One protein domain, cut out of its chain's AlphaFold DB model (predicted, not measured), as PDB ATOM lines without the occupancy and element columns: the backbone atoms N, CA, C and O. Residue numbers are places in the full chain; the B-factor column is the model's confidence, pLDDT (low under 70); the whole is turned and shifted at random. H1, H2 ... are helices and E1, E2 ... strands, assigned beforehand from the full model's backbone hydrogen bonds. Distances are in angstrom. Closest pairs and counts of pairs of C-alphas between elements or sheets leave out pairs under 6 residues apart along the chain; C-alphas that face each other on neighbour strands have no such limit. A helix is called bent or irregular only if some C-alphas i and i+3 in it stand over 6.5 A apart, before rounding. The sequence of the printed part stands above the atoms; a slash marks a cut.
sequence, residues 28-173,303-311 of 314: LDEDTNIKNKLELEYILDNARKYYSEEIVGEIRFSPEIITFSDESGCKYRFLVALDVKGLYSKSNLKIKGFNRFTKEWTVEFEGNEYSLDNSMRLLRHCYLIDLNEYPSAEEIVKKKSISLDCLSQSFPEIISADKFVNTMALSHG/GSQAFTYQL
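AT A GLANCE: This is residues 28 to 173 and 303 to 311 of the 314 residues of an uncharacterized protein of Streptococcus sp. HMSC072D03 (UniProt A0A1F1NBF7). Two small lobes lie end to end: in one, the long helix H1 crosses one face of a three-strand sheet of E4, E5 and E7; in the other, the short helices H3, H4, H5 and H6 are set around a strongly twisted sheet of E1, E2, E3 and E6. H2 is between the lobes, and the hairpin of E2 and E3 reaches the far end of the second. The printed part has 155 residues with six named helices and seven named strands, in the order H1 E1 E2 E3 H2 E4 E5 H3 E6 H4 H5 H6 E7; both sheets are antiparallel, one in the order E4 E5 E7, the other branched at E3. The class is mixed, and the whole is loose, with a radius of gyration of the C-alphas of 18.9 A and spans of 62 by 33 by 22 A.

HOW THE PARTS SIT: H1, residues 37 to 56, is on the sheet of E4, residues 93 to 99, E5, residues 104 to 109, and E7, residues 307 to 310, at a height over the sheet of 8.1 A: two layers, a helix on one face of a sheet. It runs across the strands, at 82 degrees to E5 on the local plane; its closest C-alphas to E7 are Ala 47 and Tyr 309, 6.7 A. In the hairpin E4 and E5, N 94 and O 108 are 2.8 A apart, within hydrogen-bond range, as are N 107 and O 307 of E5 and E7 at 2.9 A. E1, residues 59 to 61, and E2, residues 66 to 69, lie on one side of E3, residues 75 to 83, and E6, residues 126 to 130, on the other side. Within range are N 60 and O 82 of E1 and E3, N 68 and O 76 of the hairpin E2 and E3, and N 81 and O 127 of E3 and E6, each 2.9 A. H2, residues 84 to 87, only just touches residues 52 to 56 of H1, with 3 pairs of C-alphas within 8 A, the closest Ser 52 and Lys 85 at 6.7 A. H2 touches H3, residues 116 to 125, closest at the C-alphas of Leu 87 and His 125, 6.0 A. H3 touches H6, residues 161 to 167, about perpendicular at 88 degrees, with the C-alphas of Leu 123 and Asp 162 closest at 5.0 A. H6 stands at the sheet's level, 3.0 A in height. H4, residues 137 to 141, only grazes this sheet and is near H5, residues 148 to 154, whose height over the sheet is 9.0 A. Every O i to N i+4 pair is within range in H3, H4, H5 and H6, and 15 of 16 in H1; H2 is too short for one.

IN THESE COORDINATES: H1 spans 26.4 A from C-alpha 37 at (145.859, 170.199, 201.576); it is irregular, only just, with C-alphas 53 and 56 6.8 A apart. E3 spans 24.8 A, E4 17.6 A, E5 16.5 A, H3 14.4 A and E6 13.3 A. E7 ends at C-alpha 310, (153.729, 153.297, 199.424).

THE WHOLE: The two C-alphas farthest apart, of Ser 72 and Phe 101, are 61.7 A apart. Residues 174 to 302 are not printed, and C-alphas 173 and 303 are 29.9 A apart across the cut. Of the links printed whole, none is long. Mean pLDDT of the printed part is 75.0; 42 residues are under 70, among them 110 to 120 and 165 to 173.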
ATOM      1  N   LEU A  28     139.706 168.850 195.546       49.41
ATOM      2  CA  LEU A  28     140.865 168.046 195.152       49.41
ATOM      3  C   LEU A  28     140.314 166.854 194.354       49.41
ATOM      4  O   LEU A  28     139.321 166.261 194.773       49.41
ATOM      5  N   ASP A  29     140.913 166.559 193.199       49.41
ATOM      6  CA  ASP A  29     140.437 165.572 192.215       49.41
ATOM      7  C   ASP A  29     140.063 164.212 192.830       49.41
ATOM      8  O   ASP A  29     140.858 163.601 193.559       49.41
ATOM      9  N   GLU A  30     138.879 163.700 192.466       50.06
ATOM     10  CA  GLU A  30     138.320 162.412 192.923       50.06
ATOM     11  C   GLU A  30     139.229 161.201 192.603       50.06
ATOM     12  O   GLU A  30     139.162 160.160 193.271       50.06
ATOM     13  N   ASP A  31     140.140 161.351 191.637       53.16
ATOM     14  CA  ASP A  31     141.047 160.296 191.174       53.16
ATOM     15  C   ASP A  31     142.247 160.050 192.097       53.16
ATOM     16  O   ASP A  31     142.801 158.948 192.120       53.16
ATOM     17  N   THR A  32     142.619 161.024 192.932       61.41
ATOM     18  CA  THR A  32     143.780 160.889 193.830       61.41
ATOM     19  C   THR A  32     143.415 160.371 195.221       61.41
ATOM     20  O   THR A  32     144.286 159.881 195.923       61.41
ATOM     21  N   ASN A  33     142.140 160.399 195.631       68.19
ATOM     22  CA  ASN A  33     141.694 160.031 196.990       68.19
ATOM     23  C   ASN A  33     142.328 160.889 198.117       68.19
ATOM     24  O   ASN A  33     142.386 160.457 199.270       68.19
ATOM     25  N   ILE A  34     142.792 162.100 197.790       73.50
ATOM     26  CA  ILE A  34     143.355 163.082 198.729       73.50
ATOM     27  C   ILE A  34     142.231 163.985 199.234       73.50
ATOM     28  O   ILE A  34     141.531 164.610 198.442       73.50
ATOM     29  N   LYS A  35     142.052 164.087 200.551       72.38
ATOM     30  CA  LYS A  35     140.882 164.760 201.137       72.38
ATOM     31  C   LYS A  35     141.097 166.245 201.380       72.38
ATOM     32  O   LYS A  35     140.128 166.994 201.445       72.38
ATOM     33  N   ASN A  36     142.342 166.677 201.577       74.62
ATOM     34  CA  ASN A  36     142.667 168.073 201.861       74.62
ATOM     35  C   ASN A  36     144.154 168.392 201.611       74.62
ATOM     36  O   ASN A  36     144.980 167.513 201.359       74.62
ATOM     37  N   LYS A  37     144.496 169.679 201.741       78.56
ATOM     38  CA  LYS A  37     145.859 170.199 201.576       78.56
ATOM     39  C   LYS A  37     146.871 169.623 202.580       78.56
ATOM     40  O   LYS A  37     148.008 169.391 202.199       78.56
ATOM     41  N   LEU A  38     146.477 169.369 203.831       79.56
ATOM     42  CA  LEU A  38     147.374 168.798 204.848       79.56
ATOM     43  C   LEU A  38     147.752 167.347 204.517       79.56
ATOM     44  O   LEU A  38     148.898 166.947 204.689       79.56
ATOM     45  N   GLU A  39     146.799 166.560 204.014       80.19
ATOM     46  CA  GLU A  39     147.034 165.189 203.560       80.19
ATOM     47  C   GLU A  39     147.943 165.178 202.329       80.19
ATOM     48  O   GLU A  39     148.916 164.431 202.311       80.19
ATOM     49  N   LEU A  40     147.701 166.065 201.354       81.75
ATOM     50  CA  LEU A  40     148.612 166.278 200.224       81.75
ATOM     51  C   LEU A  40     150.032 166.600 200.705       81.75
ATOM     52  O   LEU A  40     151.000 165.989 200.261       81.75
ATOM     53  N   GLU A  41     150.158 167.549 201.630       82.50
ATOM     54  CA  GLU A  41     151.443 167.967 202.177       82.50
ATOM     55  C   GLU A  41     152.180 166.815 202.862       82.50
ATOM     56  O   GLU A  41     153.374 166.649 202.621       82.50
ATOM     57  N   TYR A  42     151.477 166.008 203.654       84.00
ATOM     58  CA  TYR A  42     152.032 164.832 204.319       84.00
ATOM     59  C   TYR A  42     152.485 163.753 203.326       84.00
ATOM     60  O   TYR A  42     153.555 163.162 203.493       84.00
ATOM     61  N   ILE A  43     151.687 163.498 202.283       83.75
ATOM     62  CA  ILE A  43     152.024 162.564 201.201       83.75
ATOM     63  C   ILE A  43     153.326 163.034 200.538       83.75
ATOM     64  O   ILE A  43     154.309 162.294 200.543       83.75
ATOM     65  N   LEU A  44     153.384 164.285 200.073       84.19
ATOM     66  CA  LEU A  44     154.564 164.840 199.403       84.19
ATOM     67  C   LEU A  44     155.820 164.852 200.291       84.19
ATOM     68  O   LEU A  44     156.907 164.563 199.794       84.19
ATOM     69  N   ASP A  45     155.695 165.116 201.597       83.69
ATOM     70  CA  ASP A  45     156.836 165.074 202.526       83.69
ATOM     71  C   ASP A  45     157.407 163.656 202.667       83.69
ATOM     72  O   ASP A  45     158.625 163.463 202.636       83.69
ATOM     73  N   ASN A  46     156.541 162.643 202.759       84.88
ATOM     74  CA  ASN A  46     156.972 161.245 202.803       84.88
ATOM     75  C   ASN A  46     157.517 160.764 201.453       84.88
ATOM     76  O   ASN A  46     158.488 160.014 201.435       84.88
ATOM     77  N   ALA A  47     156.932 161.210 200.338       81.94
ATOM     78  CA  ALA A  47     157.429 160.915 198.994       81.94
ATOM     79  C   ALA A  47     158.850 161.460 198.814       81.94
ATOM     80  O   ALA A  47     159.738 160.748 198.357       81.94
ATOM     81  N   ARG A  48     159.078 162.708 199.246       79.69
ATOM     82  CA  ARG A  48     160.397 163.343 199.240       79.69
ATOM     83  C   ARG A  48     161.385 162.568 200.097       79.69
ATOM     84  O   ARG A  48     162.477 162.267 199.632       79.69
ATOM     85  N   LYS A  49     160.999 162.232 201.331       79.69
ATOM     86  CA  LYS A  49     161.844 161.458 202.242       79.69
ATOM     87  C   LYS A  49     162.231 160.112 201.629       79.69
ATOM     88  O   LYS A  49     163.408 159.785 201.606       79.69
ATOM     89  N   TYR A  50     161.266 159.382 201.070       80.12
ATOM     90  CA  TYR A  50     161.508 158.115 200.382       80.12
ATOM     91  C   TYR A  50     162.453 158.279 199.184       80.12
ATOM     92  O   TYR A  50     163.421 157.538 199.056       80.12
ATOM     93  N   TYR A  51     162.230 159.289 198.343       77.94
ATOM     94  CA  TYR A  51     163.103 159.573 197.207       77.94
ATOM     95  C   TYR A  51     164.545 159.875 197.648       77.94
ATOM     96  O   TYR A  51     165.499 159.328 197.091       77.94
ATOM     97  N   SER A  52     164.715 160.703 198.682       73.44
ATOM     98  CA  SER A  52     166.029 161.070 199.212       73.44
ATOM     99  C   SER A  52     166.722 159.942 199.977       73.44
ATOM    100  O   SER A  52     167.935 159.831 199.884       73.44
ATOM    101  N   GLU A  53     166.010 159.113 200.739       74.88
ATOM    102  CA  GLU A  53     166.629 158.084 201.592       74.88
ATOM    103  C   GLU A  53     166.807 156.741 200.873       74.88
ATOM    104  O   GLU A  53     167.816 156.070 201.082       74.88
ATOM    105  N   GLU A  54     165.858 156.356 200.018       72.56
ATOM    106  CA  GLU A  54     165.780 154.999 199.460       72.56
ATOM    107  C   GLU A  54     166.102 154.936 197.961       72.56
ATOM    108  O   GLU A  54     166.556 153.898 197.480       72.56
ATOM    109  N   ILE A  55     165.884 156.022 197.207       72.00
ATOM    110  CA  ILE A  55     166.094 156.025 195.749       72.00
ATOM    111  C   ILE A  55     167.436 156.659 195.377       72.00
ATOM    112  O   ILE A  55     168.244 156.023 194.701       72.00
ATOM    113  N   VAL A  56     167.673 157.912 195.781       70.62
ATOM    114  CA  VAL A  56     168.771 158.718 195.217       70.62
ATOM    115  C   VAL A  56     169.872 159.079 196.217       70.62
ATOM    116  O   VAL A  56     171.031 159.158 195.811       70.62
ATOM    117  N   GLY A  57     169.559 159.268 197.500       73.88
ATOM    118  CA  GLY A  57     170.481 159.887 198.462       73.88
ATOM    119  C   GLY A  57     170.317 161.413 198.541       73.88
ATOM    120  O   GLY A  57     169.664 162.028 197.695       73.88
ATOM    121  N   GLU A  58     170.914 162.046 199.561       79.56
ATOM    122  CA  GLU A  58     170.952 163.518 199.661       79.56
ATOM    123  C   GLU A  58     171.903 164.132 198.625       79.56
ATOM    124  O   GLU A  58     171.546 165.106 197.963       79.56
ATOM    125  N   ILE A  59     173.086 163.528 198.471       84.81
ATOM    126  CA  ILE A  59     174.093 163.890 197.476       84.81
ATOM    127  C   ILE A  59     174.271 162.740 196.490       84.81
ATOM    128  O   ILE A  59     174.484 161.595 196.896       84.81
ATOM    129  N   ARG A  60     174.259 163.056 195.195       84.81
ATOM    130  CA  ARG A  60     174.553 162.102 194.125       84.81
ATOM    131  C   ARG A  60     175.806 162.502 193.371       84.81
ATOM    132  O   ARG A  60     175.892 163.607 192.849       84.81
ATOM    133  N   PHE A  61     176.761 161.589 193.280       87.19
ATOM    134  CA  PHE A  61     177.991 161.825 192.533       87.19
ATOM    135  C   PHE A  61     177.846 161.412 191.070       87.19
ATOM    136  O   PHE A  61     177.184 160.417 190.759       87.19
ATOM    137  N   SER A  62     178.493 162.166 190.184       85.94
ATOM    138  CA  SER A  62     178.665 161.766 188.791       85.94
ATOM    139  C   SER A  62     179.514 160.498 188.719       85.94
ATOM    140  O   SER A  62     180.554 160.427 189.378       85.94
ATOM    141  N   PRO A  63     179.104 159.495 187.920       80.19
ATOM    142  CA  PRO A  63     179.938 158.327 187.659       80.19
ATOM    143  C   PRO A  63     181.163 158.677 186.803       80.19
ATOM    144  O   PRO A  63     182.140 157.932 186.797       80.19
ATOM    145  N   GLU A  64     181.115 159.801 186.085       85.94
ATOM    146  CA  GLU A  64     182.184 160.278 185.219       85.94
ATOM    147  C   GLU A  64     182.949 161.435 185.866       85.94
ATOM    148  O   GLU A  64     182.357 162.354 186.442       85.94
ATOM    149  N   ILE A  65     184.274 161.401 185.716       88.56
ATOM    150  CA  ILE A  65     185.160 162.515 186.053       88.56
ATOM    151  C   ILE A  65     185.170 163.471 184.869       88.56
ATOM    152  O   ILE A  65     185.500 163.077 183.748       88.56
ATOM    153  N   ILE A  66     184.863 164.739 185.123       87.25
ATOM    154  CA  ILE A  66     184.883 165.761 184.086       87.25
ATOM    155  C   ILE A  66     186.260 166.410 184.062       87.25
ATOM    156  O   ILE A  66     186.683 167.064 185.013       87.25
ATOM    157  N   THR A  67     186.975 166.226 182.959       86.69
ATOM    158  CA  THR A  67     188.214 166.946 182.686       86.69
ATOM    159  C   THR A  67     187.900 168.298 182.066       86.69
ATOM    160  O   THR A  67     187.094 168.405 181.140       86.69
ATOM    161  N   PHE A  68     188.556 169.331 182.574       80.50
ATOM    162  CA  PHE A  68     188.426 170.697 182.093       80.50
ATOM    163  C   PHE A  68     189.820 171.325 181.992       80.50
ATOM    164  O   PHE A  68     190.722 170.971 182.747       80.50
ATOM    165  N   SER A  69     190.052 172.189 181.011       77.25
ATOM    166  CA  SER A  69     191.311 172.929 180.877       77.25
ATOM    167  C   SER A  69     190.984 174.391 180.651       77.25
ATOM    168  O   SER A  69     190.154 174.691 179.794       77.25
ATOM    169  N   ASP A  70     191.604 175.267 181.435       68.31
ATOM    170  CA  ASP A  70     191.420 176.707 181.289       68.31
ATOM    171  C   ASP A  70     192.336 177.302 180.206       68.31
ATOM    172  O   ASP A  70     193.129 176.603 179.568       68.31
ATOM    173  N   GLU A  71     192.224 178.616 180.008       61.59
ATOM    174  CA  GLU A  71     193.005 179.376 179.024       61.59
ATOM    175  C   GLU A  71     194.515 179.340 179.276       61.59
ATOM    176  O   GLU A  71     195.308 179.411 178.339       61.59
ATOM    177  N   SER A  72     194.926 179.198 180.539       64.88
ATOM    178  CA  SER A  72     196.334 179.107 180.926       64.88
ATOM    179  C   SER A  72     196.922 177.706 180.710       64.88
ATOM    180  O   SER A  72     198.123 177.492 180.888       64.88
ATOM    181  N   GLY A  73     196.087 176.744 180.303       70.88
ATOM    182  CA  GLY A  73     196.448 175.340 180.152       70.88
ATOM    183  C   GLY A  73     196.435 174.565 181.472       70.88
ATOM    184  O   GLY A  73     196.856 173.401 181.495       70.88
ATOM    185  N   CYS A  74     195.947 175.167 182.562       73.25
ATOM    186  CA  CYS A  74     195.744 174.476 183.826       73.25
ATOM    187  C   CYS A  74     194.623 173.448 183.664       73.25
ATOM    188  O   CYS A  74     193.534 173.736 183.167       73.25
ATOM    189  N   LYS A  75     194.920 172.206 184.057       82.06
ATOM    190  CA  LYS A  75     194.026 171.061 183.881       82.06
ATOM    191  C   LYS A  75     193.343 170.726 185.189       82.06
ATOM    192  O   LYS A  75     193.995 170.301 186.139       82.06
ATOM    193  N   TYR A  76     192.029 170.809 185.176       82.94
ATOM    194  CA  TYR A  76     191.160 170.433 186.273       82.94
ATOM    195  C   TYR A  76     190.557 169.055 186.027       82.94
ATOM    196  O   TYR A  76     190.229 168.677 184.894       82.94
ATOM    197  N   ARG A  77     190.404 168.291 187.105       89.94
ATOM    198  CA  ARG A  77     189.720 166.998 187.096       89.94
ATOM    199  C   ARG A  77     188.631 167.055 188.146       89.94
ATOM    200  O   ARG A  77     188.910 166.878 189.321       89.94
ATOM    201  N   PHE A  78     187.400 167.299 187.721       89.81
ATOM    202  CA  PHE A  78     186.287 167.455 188.640       89.81
ATOM    203  C   PHE A  78     185.534 166.149 188.838       89.81
ATOM    204  O   PHE A  78     185.040 165.534 187.890       89.81
ATOM    205  N   LEU A  79     185.390 165.776 190.101       90.75
ATOM    206  CA  LEU A  79     184.298 164.932 190.544       90.75
ATOM    207  C   LEU A  79     183.090 165.830 190.828       90.75
ATOM    208  O   LEU A  79     183.193 166.816 191.558       90.75
ATOM    209  N   VAL A  80     181.943 165.483 190.253       91.06
ATOM    210  CA  VAL A  80     180.725 166.292 190.357       91.06
ATOM    211  C   VAL A  80     179.790 165.697 191.400       91.06
ATOM    212  O   VAL A  80     179.561 164.487 191.402       91.06
ATOM    213  N   ALA A  81     179.232 166.539 192.266       89.94
ATOM    214  CA  ALA A  81     178.284 166.159 193.307       89.94
ATOM    215  C   ALA A  81     177.005 166.999 193.201       89.94
ATOM    216  O   ALA A  81     177.054 168.220 193.268       89.94
ATOM    217  N   LEU A  82     175.850 166.361 193.053       88.12
ATOM    218  CA  LEU A  82     174.548 167.018 192.990       88.12
ATOM    219  C   LEU A  82     173.854 166.951 194.351       88.12
ATOM    220  O   LEU A  82     173.593 165.858 194.854       88.12
ATOM    221  N   ASP A  83     173.504 168.107 194.908       87.19
ATOM    222  CA  ASP A  83     172.634 168.233 196.078       87.19
ATOM    223  C   ASP A  83     171.168 168.087 195.674       87.19
ATOM    224  O   ASP A  83     170.451 169.047 195.389       87.19
ATOM    225  N   VAL A  84     170.718 166.837 195.657       79.56
ATOM    226  CA  VAL A  84     169.351 166.456 195.291       79.56
ATOM    227  C   VAL A  84     168.353 166.989 196.319       79.56
ATOM    228  O   VAL A  84     167.232 167.371 195.971       79.56
ATOM    229  N   LYS A  85     168.754 167.051 197.594       76.62
ATOM    230  CA  LYS A  85     167.905 167.530 198.688       76.62
ATOM    231  C   LYS A  85     167.604 169.021 198.562       76.62
ATOM    232  O   LYS A  85     166.447 169.402 198.769       76.62
ATOM    233  N   GLY A  86     168.606 169.839 198.248       74.56
ATOM    234  CA  GLY A  86     168.450 171.274 198.021       74.56
ATOM    235  C   GLY A  86     167.769 171.596 196.695       74.56
ATOM    236  O   GLY A  86     166.948 172.510 196.651       74.56
ATOM    237  N   LEU A  87     168.023 170.800 195.651       71.25
ATOM    238  CA  LEU A  87     167.441 171.009 194.328       71.25
ATOM    239  C   LEU A  87     165.908 170.906 194.310       71.25
ATOM    240  O   LEU A  87     165.224 171.679 193.636       71.25
ATOM    241  N   TYR A  88     165.361 169.943 195.050       64.94
ATOM    242  CA  TYR A  88     163.929 169.693 195.091       64.94
ATOM    243  C   TYR A  88     163.310 170.211 196.381       64.94
ATOM    244  O   TYR A  88     163.159 169.489 197.371       64.94
ATOM    245  N   SER A  89     162.871 171.469 196.366       59.56
ATOM    246  CA  SER A  89     161.864 171.916 197.324       59.56
ATOM    247  C   SER A  89     160.555 171.150 197.094       59.56
ATOM    248  O   SER A  89     160.207 170.784 195.972       59.56
ATOM    249  N   LYS A  90     159.790 170.930 198.172       59.22
ATOM    250  CA  LYS A  90     158.460 170.281 198.157       59.22
ATOM    251  C   LYS A  90     157.532 170.807 197.053       59.22
ATOM    252  O   LYS A  90     156.680 170.071 196.569       59.22
ATOM    253  N   SER A  91     157.703 172.071 196.665       57.62
ATOM    254  CA  SER A  91     156.936 172.751 195.620       57.62
ATOM    255  C   SER A  91     157.016 172.094 194.244       57.62
ATOM    256  O   SER A  91     156.152 172.360 193.420       57.62
ATOM    257  N   ASN A  92     158.027 171.257 193.999       70.50
ATOM    258  CA  ASN A  92     158.279 170.688 192.682       70.50
ATOM    259  C   ASN A  92     157.768 169.249 192.565       70.50
ATOM    260  O   ASN A  92     157.940 168.653 191.517       70.50
ATOM    261  N   LEU A  93     157.168 168.660 193.603       76.00
ATOM    262  CA  LEU A  93     156.584 167.319 193.522       76.00
ATOM    263  C   LEU A  93     155.085 167.402 193.230       76.00
ATOM    264  O   LEU A  93     154.350 168.123 193.910       76.00
ATOM    265  N   LYS A  94     154.614 166.602 192.273       78.31
ATOM    266  CA  LYS A  94     153.190 166.439 191.970       78.31
ATOM    267  C   LYS A  94     152.768 164.985 191.968       78.31
ATOM    268  O   LYS A  94     153.462 164.107 191.470       78.31
ATOM    269  N   ILE A  95     151.579 164.742 192.505       82.12
ATOM    270  CA  ILE A  95     150.935 163.432 192.448       82.12
ATOM    271  C   ILE A  95     150.285 163.282 191.078       82.12
ATOM    272  O   ILE A  95     149.495 164.132 190.670       82.12
ATOM    273  N   LYS A  96     150.604 162.189 190.388       82.38
ATOM    274  CA  LYS A  96     150.010 161.822 189.097       82.38
ATOM    275  C   LYS A  96     148.911 160.797 189.188       82.38
ATOM    276  O   LYS A  96     148.055 160.744 188.314       82.38
ATOM    277  N   GLY A  97     148.932 159.976 190.226       80.62
ATOM    278  CA  GLY A  97     147.932 158.942 190.375       80.62
ATOM    279  C   GLY A  97     148.066 158.194 191.682       80.62
ATOM    280  O   GLY A  97     149.080 158.274 192.378       80.62
ATOM    281  N   PHE A  98     147.014 157.451 191.994       83.94
ATOM    282  CA  PHE A  98     146.965 156.573 193.147       83.94
ATOM    283  C   PHE A  98     146.394 155.215 192.744       83.94
ATOM    284  O   PHE A  98     145.245 155.101 192.315       83.94
ATOM    285  N   ASN A  99     147.182 154.156 192.925       79.50
ATOM    286  CA  ASN A  99     146.710 152.799 192.712       79.50
ATOM    287  C   ASN A  99     145.980 152.308 193.968       79.50
ATOM    288  O   ASN A  99     146.581 151.960 194.985       79.50
ATOM    289  N   ARG A 100     144.649 152.229 193.893       77.50
ATOM    290  CA  ARG A 100     143.805 151.814 195.025       77.50
ATOM    291  C   ARG A 100     144.034 150.361 195.465       77.50
ATOM    292  O   ARG A 100     143.716 150.060 196.621       77.50
ATOM    293  N   PHE A 101     144.552 149.493 194.592       75.81
ATOM    294  CA  PHE A 101     144.824 148.082 194.883       75.81
ATOM    295  C   PHE A 101     146.157 147.903 195.608       75.81
ATOM    296  O   PHE A 101     146.185 147.300 196.680       75.81
ATOM    297  N   THR A 102     147.238 148.477 195.074       79.06
ATOM    298  CA  THR A 102     148.579 148.389 195.682       79.06
ATOM    299  C   THR A 102     148.793 149.416 196.798       79.06
ATOM    300  O   THR A 102     149.685 149.258 197.626       79.06
ATOM    301  N   LYS A 103     147.920 150.427 196.898       81.69
ATOM    302  CA  LYS A 103     148.038 151.581 197.809       81.69
ATOM    303  C   LYS A 103     149.282 152.433 197.538       81.69
ATOM    304  O   LYS A 103     149.800 153.058 198.460       81.69
ATOM    305  N   GLU A 104     149.736 152.465 196.293       82.81
ATOM    306  CA  GLU A 104     150.903 153.234 195.868       82.81
ATOM    307  C   GLU A 104     150.490 154.558 195.236       82.81
ATOM    308  O   GLU A 104     149.526 154.632 194.471       82.81
ATOM    309  N   TRP A 105     151.256 155.595 195.546       84.12
ATOM    310  CA  TRP A 105     151.167 156.899 194.914       84.12
ATOM    311  C   TRP A 105     152.220 156.993 193.824       84.12
ATOM    312  O   TRP A 105     153.386 156.699 194.076       84.12
ATOM    313  N   THR A 106     151.816 157.439 192.640       83.50
ATOM    314  CA  THR A 106     152.740 157.844 191.583       83.50
ATOM    315  C   THR A 106     152.997 159.334 191.734       83.50
ATOM    316  O   THR A 106     152.062 160.136 191.652       83.50
ATOM    317  N   VAL A 107     154.252 159.699 191.965       80.88
ATOM    318  CA  VAL A 107     154.691 161.084 192.150       80.88
ATOM    319  C   VAL A 107     155.738 161.405 191.099       80.88
ATOM    320  O   VAL A 107     156.581 160.565 190.807       80.88
ATOM    321  N   GLU A 108     155.691 162.605 190.539       79.12
ATOM    322  CA  GLU A 108     156.706 163.115 189.622       79.12
ATOM    323  C   GLU A 108     157.244 164.466 190.085       79.12
ATOM    324  O   GLU A 108     156.594 165.176 190.860       79.12
ATOM    325  N   PHE A 109     158.402 164.845 189.552       73.88
ATOM    326  CA  PHE A 109     158.899 166.208 189.657       73.88
ATOM    327  C   PHE A 109     158.381 167.064 188.500       73.88
ATOM    328  O   PHE A 109     158.579 166.741 187.330       73.88
ATOM    329  N   GLU A 110     157.736 168.172 188.838       64.94
ATOM    330  CA  GLU A 110     157.356 169.220 187.910       64.94
ATOM    331  C   GLU A 110     158.526 170.173 187.647       64.94
ATOM    332  O   GLU A 110     159.281 170.525 188.559       64.94
ATOM    333  N   GLY A 111     158.647 170.638 186.402       54.88
ATOM    334  CA  GLY A 111     159.642 171.646 186.033       54.88
ATOM    335  C   GLY A 111     160.921 171.106 185.394       54.88
ATOM    336  O   GLY A 111     161.979 171.689 185.606       54.88
ATOM    337  N   ASN A 112     160.824 170.064 184.561       53.41
ATOM    338  CA  ASN A 112     161.875 169.726 183.585       53.41
ATOM    339  C   ASN A 112     161.743 170.526 182.279       53.41
ATOM    340  O   ASN A 112     162.220 170.099 181.231       53.41
ATOM    341  N   GLU A 113     161.065 171.673 182.305       51.62
ATOM    342  CA  GLU A 113     161.129 172.586 181.170       51.62
ATOM    343  C   GLU A 113     162.549 173.144 181.087       51.62
ATOM    344  O   GLU A 113     163.077 173.666 182.077       51.62
ATOM    345  N   TYR A 114     163.168 173.013 179.915       52.34
ATOM    346  CA  TYR A 114     164.429 173.670 179.598       52.34
ATOM    347  C   TYR A 114     164.208 175.183 179.659       52.34
ATOM    348  O   TYR A 114     163.775 175.812 178.698       52.34
ATOM    349  N   SER A 115     164.461 175.756 180.830       53.53
ATOM    350  CA  SER A 115     164.441 177.189 181.078       53.53
ATOM    351  C   SER A 115     165.747 177.585 181.744       53.53
ATOM    352  O   SER A 115     166.350 176.805 182.486       53.53
ATOM    353  N   LEU A 116     166.186 178.816 181.498       54.66
ATOM    354  CA  LEU A 116     167.401 179.337 182.110       54.66
ATOM    355  C   LEU A 116     167.338 179.297 183.641       54.66
ATOM    356  O   LEU A 116     168.323 178.943 184.278       54.66
ATOM    357  N   ASP A 117     166.194 179.653 184.228       59.12
ATOM    358  CA  ASP A 117     166.023 179.652 185.684       59.12
ATOM    359  C   ASP A 117     166.236 178.246 186.260       59.12
ATOM    360  O   ASP A 117     166.973 178.068 187.233       59.12
ATOM    361  N   ASN A 118     165.704 177.228 185.574       66.56
ATOM    362  CA  ASN A 118     165.963 175.837 185.916       66.56
ATOM    363  C   ASN A 118     167.449 175.496 185.771       66.56
ATOM    364  O   ASN A 118     168.025 174.993 186.731       66.56
ATOM    365  N   SER A 119     168.097 175.813 184.646       65.62
ATOM    366  CA  SER A 119     169.530 175.541 184.444       65.62
ATOM    367  C   SER A 119     170.409 176.199 185.513       65.62
ATOM    368  O   SER A 119     171.270 175.545 186.095       65.62
ATOM    369  N   MET A 120     170.156 177.465 185.847       68.44
ATOM    370  CA  MET A 120     170.894 178.178 186.895       68.44
ATOM    371  C   MET A 120     170.650 177.567 188.274       68.44
ATOM    372  O   MET A 120     171.584 177.419 189.064       68.44
ATOM    373  N   ARG A 121     169.413 177.153 188.568       74.06
ATOM    374  CA  ARG A 121     169.101 176.411 189.793       74.06
ATOM    375  C   ARG A 121     169.878 175.094 189.855       74.06
ATOM    376  O   ARG A 121     170.463 174.809 190.895       74.06
ATOM    377  N   LEU A 122     169.940 174.326 188.761       76.56
ATOM    378  CA  LEU A 122     170.730 173.089 188.689       76.56
ATOM    379  C   LEU A 122     172.207 173.354 189.005       76.56
ATOM    380  O   LEU A 122     172.779 172.686 189.862       76.56
ATOM    381  N   LEU A 123     172.807 174.371 188.380       77.69
ATOM    382  CA  LEU A 123     174.221 174.709 188.576       77.69
ATOM    383  C   LEU A 123     174.545 175.194 189.998       77.69
ATOM    384  O   LEU A 123     175.663 174.986 190.470       77.69
ATOM    385  N   ARG A 124     173.593 175.811 190.707       83.75
ATOM    386  CA  ARG A 124     173.772 176.226 192.111       83.75
ATOM    387  C   ARG A 124     173.840 175.052 193.086       83.75
ATOM    388  O   ARG A 124     174.542 175.155 194.086       83.75
ATOM    389  N   HIS A 125     173.130 173.966 192.789       87.19
ATOM    390  CA  HIS A 125     173.109 172.742 193.601       87.19
ATOM    391  C   HIS A 125     174.030 171.643 193.054       87.19
ATOM    392  O   HIS A 125     174.094 170.547 193.606       87.19
ATOM    393  N   CYS A 126     174.743 171.924 191.970       88.12
ATOM    394  CA  CYS A 126     175.789 171.076 191.430       88.12
ATOM    395  C   CYS A 126     177.132 171.582 191.960       88.12
ATOM    396  O   CYS A 126     177.439 172.760 191.819       88.12
ATOM    397  N   TYR A 127     177.920 170.718 192.580       91.81
ATOM    398  CA  TYR A 127     179.193 171.041 193.211       91.81
ATOM    399  C   TYR A 127     180.350 170.355 192.495       91.81
ATOM    400  O   TYR A 127     180.226 169.223 192.025       91.81
ATOM    401  N   LEU A 128     181.484 171.048 192.437       90.31
ATOM    402  CA  LEU A 128     182.710 170.597 191.797       90.31
ATOM    403  C   LEU A 128     183.773 170.339 192.866       90.31
ATOM    404  O   LEU A 128     184.107 171.234 193.641       90.31
ATOM    405  N   ILE A 129     184.299 169.117 192.893       90.31
ATOM    406  CA  ILE A 129     185.416 168.705 193.747       90.31
ATOM    407  C   ILE A 129     186.630 168.519 192.841       90.31
ATOM    408  O   ILE A 129     186.621 167.621 191.993       90.31
ATOM    409  N   ASP A 130     187.658 169.354 192.995       88.44
ATOM    410  CA  ASP A 130     188.899 169.196 192.234       88.44
ATOM    411  C   ASP A 130     189.707 168.014 192.782       88.44
ATOM    412  O   ASP A 130     190.158 168.008 193.925       88.44
ATOM    413  N   LEU A 131     189.906 166.993 191.954       88.06
ATOM    414  CA  LEU A 131     190.695 165.811 192.292       88.06
ATOM    415  C   LEU A 131     192.196 166.101 192.368       88.06
ATOM    416  O   LEU A 131     192.938 165.281 192.911       88.06
ATOM    417  N   ASN A 132     192.660 167.230 191.831       84.69
ATOM    418  CA  ASN A 132     194.037 167.671 192.034       84.69
ATOM    419  C   ASN A 132     194.261 168.129 193.484       84.69
ATOM    420  O   ASN A 132     195.306 167.834 194.061       84.69
ATOM    421  N   GLU A 133     193.274 168.806 194.074       85.38
ATOM    422  CA  GLU A 133     193.286 169.248 195.475       85.38
ATOM    423  C   GLU A 133     192.906 168.105 196.427       85.38
ATOM    424  O   GLU A 133     193.518 167.930 197.482       85.38
ATOM    425  N   TYR A 134     191.949 167.263 196.018       87.00
ATOM    426  CA  TYR A 134     191.405 166.166 196.820       87.00
ATOM    427  C   TYR A 134     191.516 164.799 196.115       87.00
ATOM    428  O   TYR A 134     190.498 164.206 195.745       87.00
ATOM    429  N   PRO A 135     192.723 164.212 195.983       83.00
ATOM    430  CA  PRO A 135     192.912 162.933 195.286       83.00
ATOM    431  C   PRO A 135     192.143 161.755 195.904       83.00
ATOM    432  O   PRO A 135     191.838 160.779 195.225       83.00
ATOM    433  N   SER A 136     191.824 161.830 197.200       81.88
ATOM    434  CA  SER A 136     191.084 160.799 197.939       81.88
ATOM    435  C   SER A 136     189.562 160.885 197.774       81.88
ATOM    436  O   SER A 136     188.847 160.016 198.281       81.88
ATOM    437  N   ALA A 137     189.041 161.895 197.067       83.38
ATOM    438  CA  ALA A 137     187.600 162.092 196.923       83.38
ATOM    439  C   ALA A 137     186.902 160.881 196.281       83.38
ATOM    440  O   ALA A 137     185.812 160.503 196.706       83.38
ATOM    441  N   GLU A 138     187.558 160.201 195.336       80.50
ATOM    442  CA  GLU A 138     187.025 158.998 194.679       80.50
ATOM    443  C   GLU A 138     186.731 157.848 195.665       80.50
ATOM    444  O   GLU A 138     185.781 157.083 195.480       80.50
ATOM    445  N   GLU A 139     187.510 157.713 196.742       77.19
ATOM    446  CA  GLU A 139     187.266 156.696 197.772       77.19
ATOM    447  C   GLU A 139     186.080 157.059 198.670       77.19
ATOM    448  O   GLU A 139     185.365 156.177 199.155       77.19
ATOM    449  N   ILE A 140     185.843 158.357 198.862       69.88
ATOM    450  CA  ILE A 140     184.744 158.890 199.666       69.88
ATOM    451  C   ILE A 140     183.402 158.677 198.948       69.88
ATOM    452  O   ILE A 140     182.437 158.269 199.593       69.88
ATOM    453  N   VAL A 141     183.358 158.814 197.616       68.75
ATOM    454  CA  VAL A 141     182.164 158.543 196.780       68.75
ATOM    455  C   VAL A 141     181.658 157.107 196.897       68.75
ATOM    456  O   VAL A 141     180.460 156.852 196.784       68.75
ATOM    457  N   LYS A 142     182.543 156.140 197.173       66.75
ATOM    458  CA  LYS A 142     182.142 154.733 197.356       66.75
ATOM    459  C   LYS A 142     181.252 154.529 198.591       66.75
ATOM    460  O   LYS A 142     180.618 153.479 198.721       66.75
ATOM    461  N   LYS A 143     181.175 155.509 199.500       64.38
ATOM    462  CA  LYS A 143     180.264 155.495 200.650       64.38
ATOM    463  C   LYS A 143     178.895 156.026 200.204       64.38
ATOM    464  O   LYS A 143     178.720 157.216 199.991       64.38
ATOM    465  N   LYS A 144     177.924 155.113 200.088       54.31
ATOM    466  CA  LYS A 144     176.595 155.285 199.461       54.31
ATOM    467  C   LYS A 144     175.734 156.487 199.887       54.31
ATOM    468  O   LYS A 144     174.768 156.766 199.190       54.31
ATOM    469  N   SER A 145     176.010 157.166 200.996       63.91
ATOM    470  CA  SER A 145     175.170 158.281 201.446       63.91
ATOM    471  C   SER A 145     175.983 159.295 202.250       63.91
ATOM    472  O   SER A 145     176.329 159.046 203.407       63.91
ATOM    473  N   ILE A 146     176.280 160.437 201.637       77.56
ATOM    474  CA  ILE A 146     176.869 161.607 202.292       77.56
ATOM    475  C   ILE A 146     175.827 162.727 202.292       77.56
ATOM    476  O   ILE A 146     175.132 162.921 201.297       77.56
ATOM    477  N   SER A 147     175.698 163.429 203.417       81.81
ATOM    478  CA  SER A 147     174.927 164.671 203.501       81.81
ATOM    479  C   SER A 147     175.751 165.844 202.977       81.81
ATOM    480  O   SER A 147     176.981 165.772 202.942       81.81
ATOM    481  N   LEU A 148     175.096 166.954 202.630       82.06
ATOM    482  CA  LEU A 148     175.801 168.169 202.213       82.06
ATOM    483  C   LEU A 148     176.781 168.668 203.292       82.06
ATOM    484  O   LEU A 148     177.916 169.004 202.974       82.06
ATOM    485  N   ASP A 149     176.395 168.619 204.570       83.50
ATOM    486  CA  ASP A 149     177.275 169.019 205.677       83.50
ATOM    487  C   ASP A 149     178.544 168.154 205.745       83.50
ATOM    488  O   ASP A 149     179.653 168.670 205.889       83.50
ATOM    489  N   CYS A 150     178.399 166.833 205.599       83.25
ATOM    490  CA  CYS A 150     179.535 165.912 205.563       83.25
ATOM    491  C   CYS A 150     180.407 166.129 204.318       83.25
ATOM    492  O   CYS A 150     181.629 165.985 204.395       83.25
ATOM    493  N   LEU A 151     179.793 166.475 203.182       85.12
ATOM    494  CA  LEU A 151     180.487 166.809 201.939       85.12
ATOM    495  C   LEU A 151     181.366 168.048 202.139       85.12
ATOM    496  O   LEU A 151     182.567 167.982 201.904       85.12
ATOM    497  N   SER A 152     180.792 169.141 202.648       84.19
ATOM    498  CA  SER A 152     181.508 170.396 202.903       84.19
ATOM    499  C   SER A 152     182.591 170.258 203.976       84.19
ATOM    500  O   SER A 152     183.623 170.910 203.888       84.19
ATOM    501  N   GLN A 153     182.400 169.392 204.975       85.56
ATOM    502  CA  GLN A 153     183.453 169.079 205.950       85.56
ATOM    503  C   GLN A 153     184.606 168.282 205.334       85.56
ATOM    504  O   GLN A 153     185.760 168.487 205.703       85.56
ATOM    505  N   SER A 154     184.296 167.361 204.418       84.62
ATOM    506  CA  SER A 154     185.301 166.530 203.744       84.62
ATOM    507  C   SER A 154     186.064 167.306 202.670       84.62
ATOM    508  O   SER A 154     187.231 167.013 202.426       84.62
ATOM    509  N   PHE A 155     185.415 168.299 202.058       87.25
ATOM    510  CA  PHE A 155     185.948 169.123 200.975       87.25
ATOM    511  C   PHE A 155     185.676 170.610 201.271       87.25
ATOM    512  O   PHE A 155     184.719 171.176 200.742       87.25
ATOM    513  N   PRO A 156     186.481 171.259 202.132       83.81
ATOM    514  CA  PRO A 156     186.231 172.640 202.555       83.81
ATOM    515  C   PRO A 156     186.268 173.666 201.415       83.81
ATOM    516  O   PRO A 156     185.612 174.702 201.507       83.81
ATOM    517  N   GLU A 157     187.012 173.380 200.345       83.56
ATOM    518  CA  GLU A 157     187.137 174.253 199.168       83.56
ATOM    519  C   GLU A 157     186.164 173.876 198.044       83.56
ATOM    520  O   GLU A 157     186.252 174.408 196.940       83.56
ATOM    521  N   ILE A 158     185.193 172.993 198.313       85.88
ATOM    522  CA  ILE A 158     184.156 172.661 197.336       85.88
ATOM    523  C   ILE A 158     183.361 173.913 196.947       85.88
ATOM    524  O   ILE A 158     182.930 174.713 197.783       85.88
ATOM    525  N   ILE A 159     183.130 174.073 195.650       86.38
ATOM    526  CA  ILE A 159     182.401 175.207 195.083       86.38
ATOM    527  C   ILE A 159     181.242 174.701 194.235       86.38
ATOM    528  O   ILE A 159     181.317 173.628 193.638       86.38
ATOM    529  N   SER A 160     180.150 175.463 194.180       86.88
ATOM    530  CA  SER A 160     179.091 175.170 193.214       86.88
ATOM    531  C   SER A 160     179.599 175.423 191.797       86.88
ATOM    532  O   SER A 160     180.469 176.271 191.591       86.88
ATOM    533  N   ALA A 161     179.036 174.728 190.813       83.50
ATOM    534  CA  ALA A 161     179.306 174.976 189.409       83.50
ATOM    535  C   ALA A 161     178.971 176.430 189.067       83.50
ATOM    536  O   ALA A 161     179.792 177.101 188.463       83.50
ATOM    537  N   ASP A 162     177.848 176.960 189.563       76.44
ATOM    538  CA  ASP A 162     177.508 178.386 189.442       76.44
ATOM    539  C   ASP A 162     178.588 179.309 190.033       76.44
ATOM    540  O   ASP A 162     178.957 180.307 189.423       76.44
ATOM    541  N   LYS A 163     179.162 178.989 191.199       77.00
ATOM    542  CA  LYS A 163     180.237 179.808 191.774       77.00
ATOM    543  C   LYS A 163     181.532 179.667 190.983       77.00
ATOM    544  O   LYS A 163     182.149 180.680 190.696       77.00
ATOM    545  N   PHE A 164     181.920 178.457 190.586       74.62
ATOM    546  CA  PHE A 164     183.067 178.227 189.703       74.62
ATOM    547  C   PHE A 164     182.940 179.055 188.418       74.62
ATOM    548  O   PHE A 164     183.886 179.746 188.036       74.62
ATOM    549  N   VAL A 165     181.727 179.094 187.851       62.88
ATOM    550  CA  VAL A 165     181.346 179.990 186.755       62.88
ATOM    551  C   VAL A 165     181.569 181.437 187.070       62.88
ATOM    552  O   VAL A 165     182.267 182.145 186.343       62.88
ATOM    553  N   ASN A 166     181.002 181.875 188.171       55.12
ATOM    554  CA  ASN A 166     180.966 183.280 188.487       55.12
ATOM    555  C   ASN A 166     182.242 183.793 189.152       55.12
ATOM    556  O   ASN A 166     182.309 184.995 189.363       55.12
ATOM    557  N   THR A 167     183.225 182.952 189.508       60.91
ATOM    558  CA  THR A 167     184.449 183.397 190.202       60.91
ATOM    559  C   THR A 167     185.748 183.004 189.515       60.91
ATOM    560  O   THR A 167     186.650 183.831 189.469       60.91
ATOM    561  N   MET A 168     185.869 181.782 188.988       55.25
ATOM    562  CA  MET A 168     187.129 181.307 188.386       55.25
ATOM    563  C   MET A 168     187.197 181.565 186.879       55.25
ATOM    564  O   MET A 168     188.277 181.752 186.337       55.25
ATOM    565  N   ALA A 169     186.049 181.649 186.208       47.16
ATOM    566  CA  ALA A 169     185.982 181.944 184.777       47.16
ATOM    567  C   ALA A 169     185.743 183.429 184.452       47.16
ATOM    568  O   ALA A 169     185.529 183.795 183.294       47.16
ATOM    569  N   LEU A 170     185.737 184.296 185.473       41.94
ATOM    570  CA  LEU A 170     185.480 185.733 185.335       41.94
ATOM    571  C   LEU A 170     186.454 186.446 184.397       41.94
ATOM    572  O   LEU A 170     186.106 187.500 183.876       41.94
ATOM    573  N   SER A 171     187.651 185.903 184.194       43.31
ATOM    574  CA  SER A 171     188.677 186.524 183.362       43.31
ATOM    575  C   SER A 171     188.582 186.175 181.868       43.31
ATOM    576  O   SER A 171     189.303 186.784 181.088       43.31
ATOM    577  N   HIS A 172     187.703 185.248 181.452       42.44
ATOM    578  CA  HIS A 172     188.006 184.369 180.309       42.44
ATOM    579  C   HIS A 172     186.771 183.909 179.478       42.44
ATOM    580  O   HIS A 172     186.606 182.739 179.147       42.44
ATOM    581  N   GLY A 173     185.828 184.811 179.164       41.56
ATOM    582  CA  GLY A 173     184.839 184.587 178.084       41.56
ATOM    583  C   GLY A 173     183.629 183.671 178.365       41.56
ATOM    584  O   GLY A 173     182.806 183.453 177.482       41.56
ATOM    585  N   GLY A 303     165.910 163.183 185.903       54.84
ATOM    586  CA  GLY A 303     165.023 163.228 184.749       54.84
ATOM    587  C   GLY A 303     163.716 162.519 184.979       54.84
ATOM    588  O   GLY A 303     163.743 161.385 185.422       54.84
ATOM    589  N   SER A 304     162.608 163.203 184.668       52.44
ATOM    590  CA  SER A 304     161.204 162.749 184.537       52.44
ATOM    591  C   SER A 304     160.822 161.447 185.261       52.44
ATOM    592  O   SER A 304     160.058 160.631 184.746       52.44
ATOM    593  N   GLN A 305     161.359 161.227 186.460       60.59
ATOM    594  CA  GLN A 305     161.190 159.984 187.183       60.59
ATOM    595  C   GLN A 305     159.901 160.121 187.961       60.59
ATOM    596  O   GLN A 305     159.856 160.619 189.085       60.59
ATOM    597  N   ALA A 306     158.825 159.680 187.317       71.62
ATOM    598  CA  ALA A 306     157.687 159.204 188.063       71.62
ATOM    599  C   ALA A 306     158.177 158.034 188.923       71.62
ATOM    600  O   ALA A 306     158.666 157.031 188.401       71.62
ATOM    601  N   PHE A 307     158.066 158.165 190.237       77.38
ATOM    602  CA  PHE A 307     158.339 157.074 191.155       77.38
ATOM    603  C   PHE A 307     157.059 156.692 191.877       77.38
ATOM    604  O   PHE A 307     156.198 157.521 192.185       77.38
ATOM    605  N   THR A 308     156.920 155.396 192.118       82.69
ATOM    606  CA  THR A 308     155.845 154.858 192.937       82.69
ATOM    607  C   THR A 308     156.353 154.675 194.349       82.69
ATOM    608  O   THR A 308     157.418 154.093 194.552       82.69
ATOM    609  N   TYR A 309     155.585 155.131 195.329       83.12
ATOM    610  CA  TYR A 309     155.888 154.838 196.720       83.12
ATOM    611  C   TYR A 309     154.620 154.507 197.496       83.12
ATOM    612  O   TYR A 309     153.522 154.998 197.212       83.12
ATOM    613  N   GLN A 310     154.783 153.649 198.494       83.12
ATOM    614  CA  GLN A 310     153.729 153.297 199.424       83.12
ATOM    615  C   GLN A 310     154.004 154.009 200.745       83.12
ATOM    616  O   GLN A 310     155.113 153.957 201.274       83.12
ATOM    617  N   LEU A 311     152.988 154.667 201.303       79.06
ATOM    618  CA  LEU A 311     153.080 155.142 202.679       79.06
ATOM    619  C   LEU A 311     153.258 153.929 203.589       79.06
ATOM    620  O   LEU A 311     152.383 153.059 203.645       79.06
TER     621      LEU A 311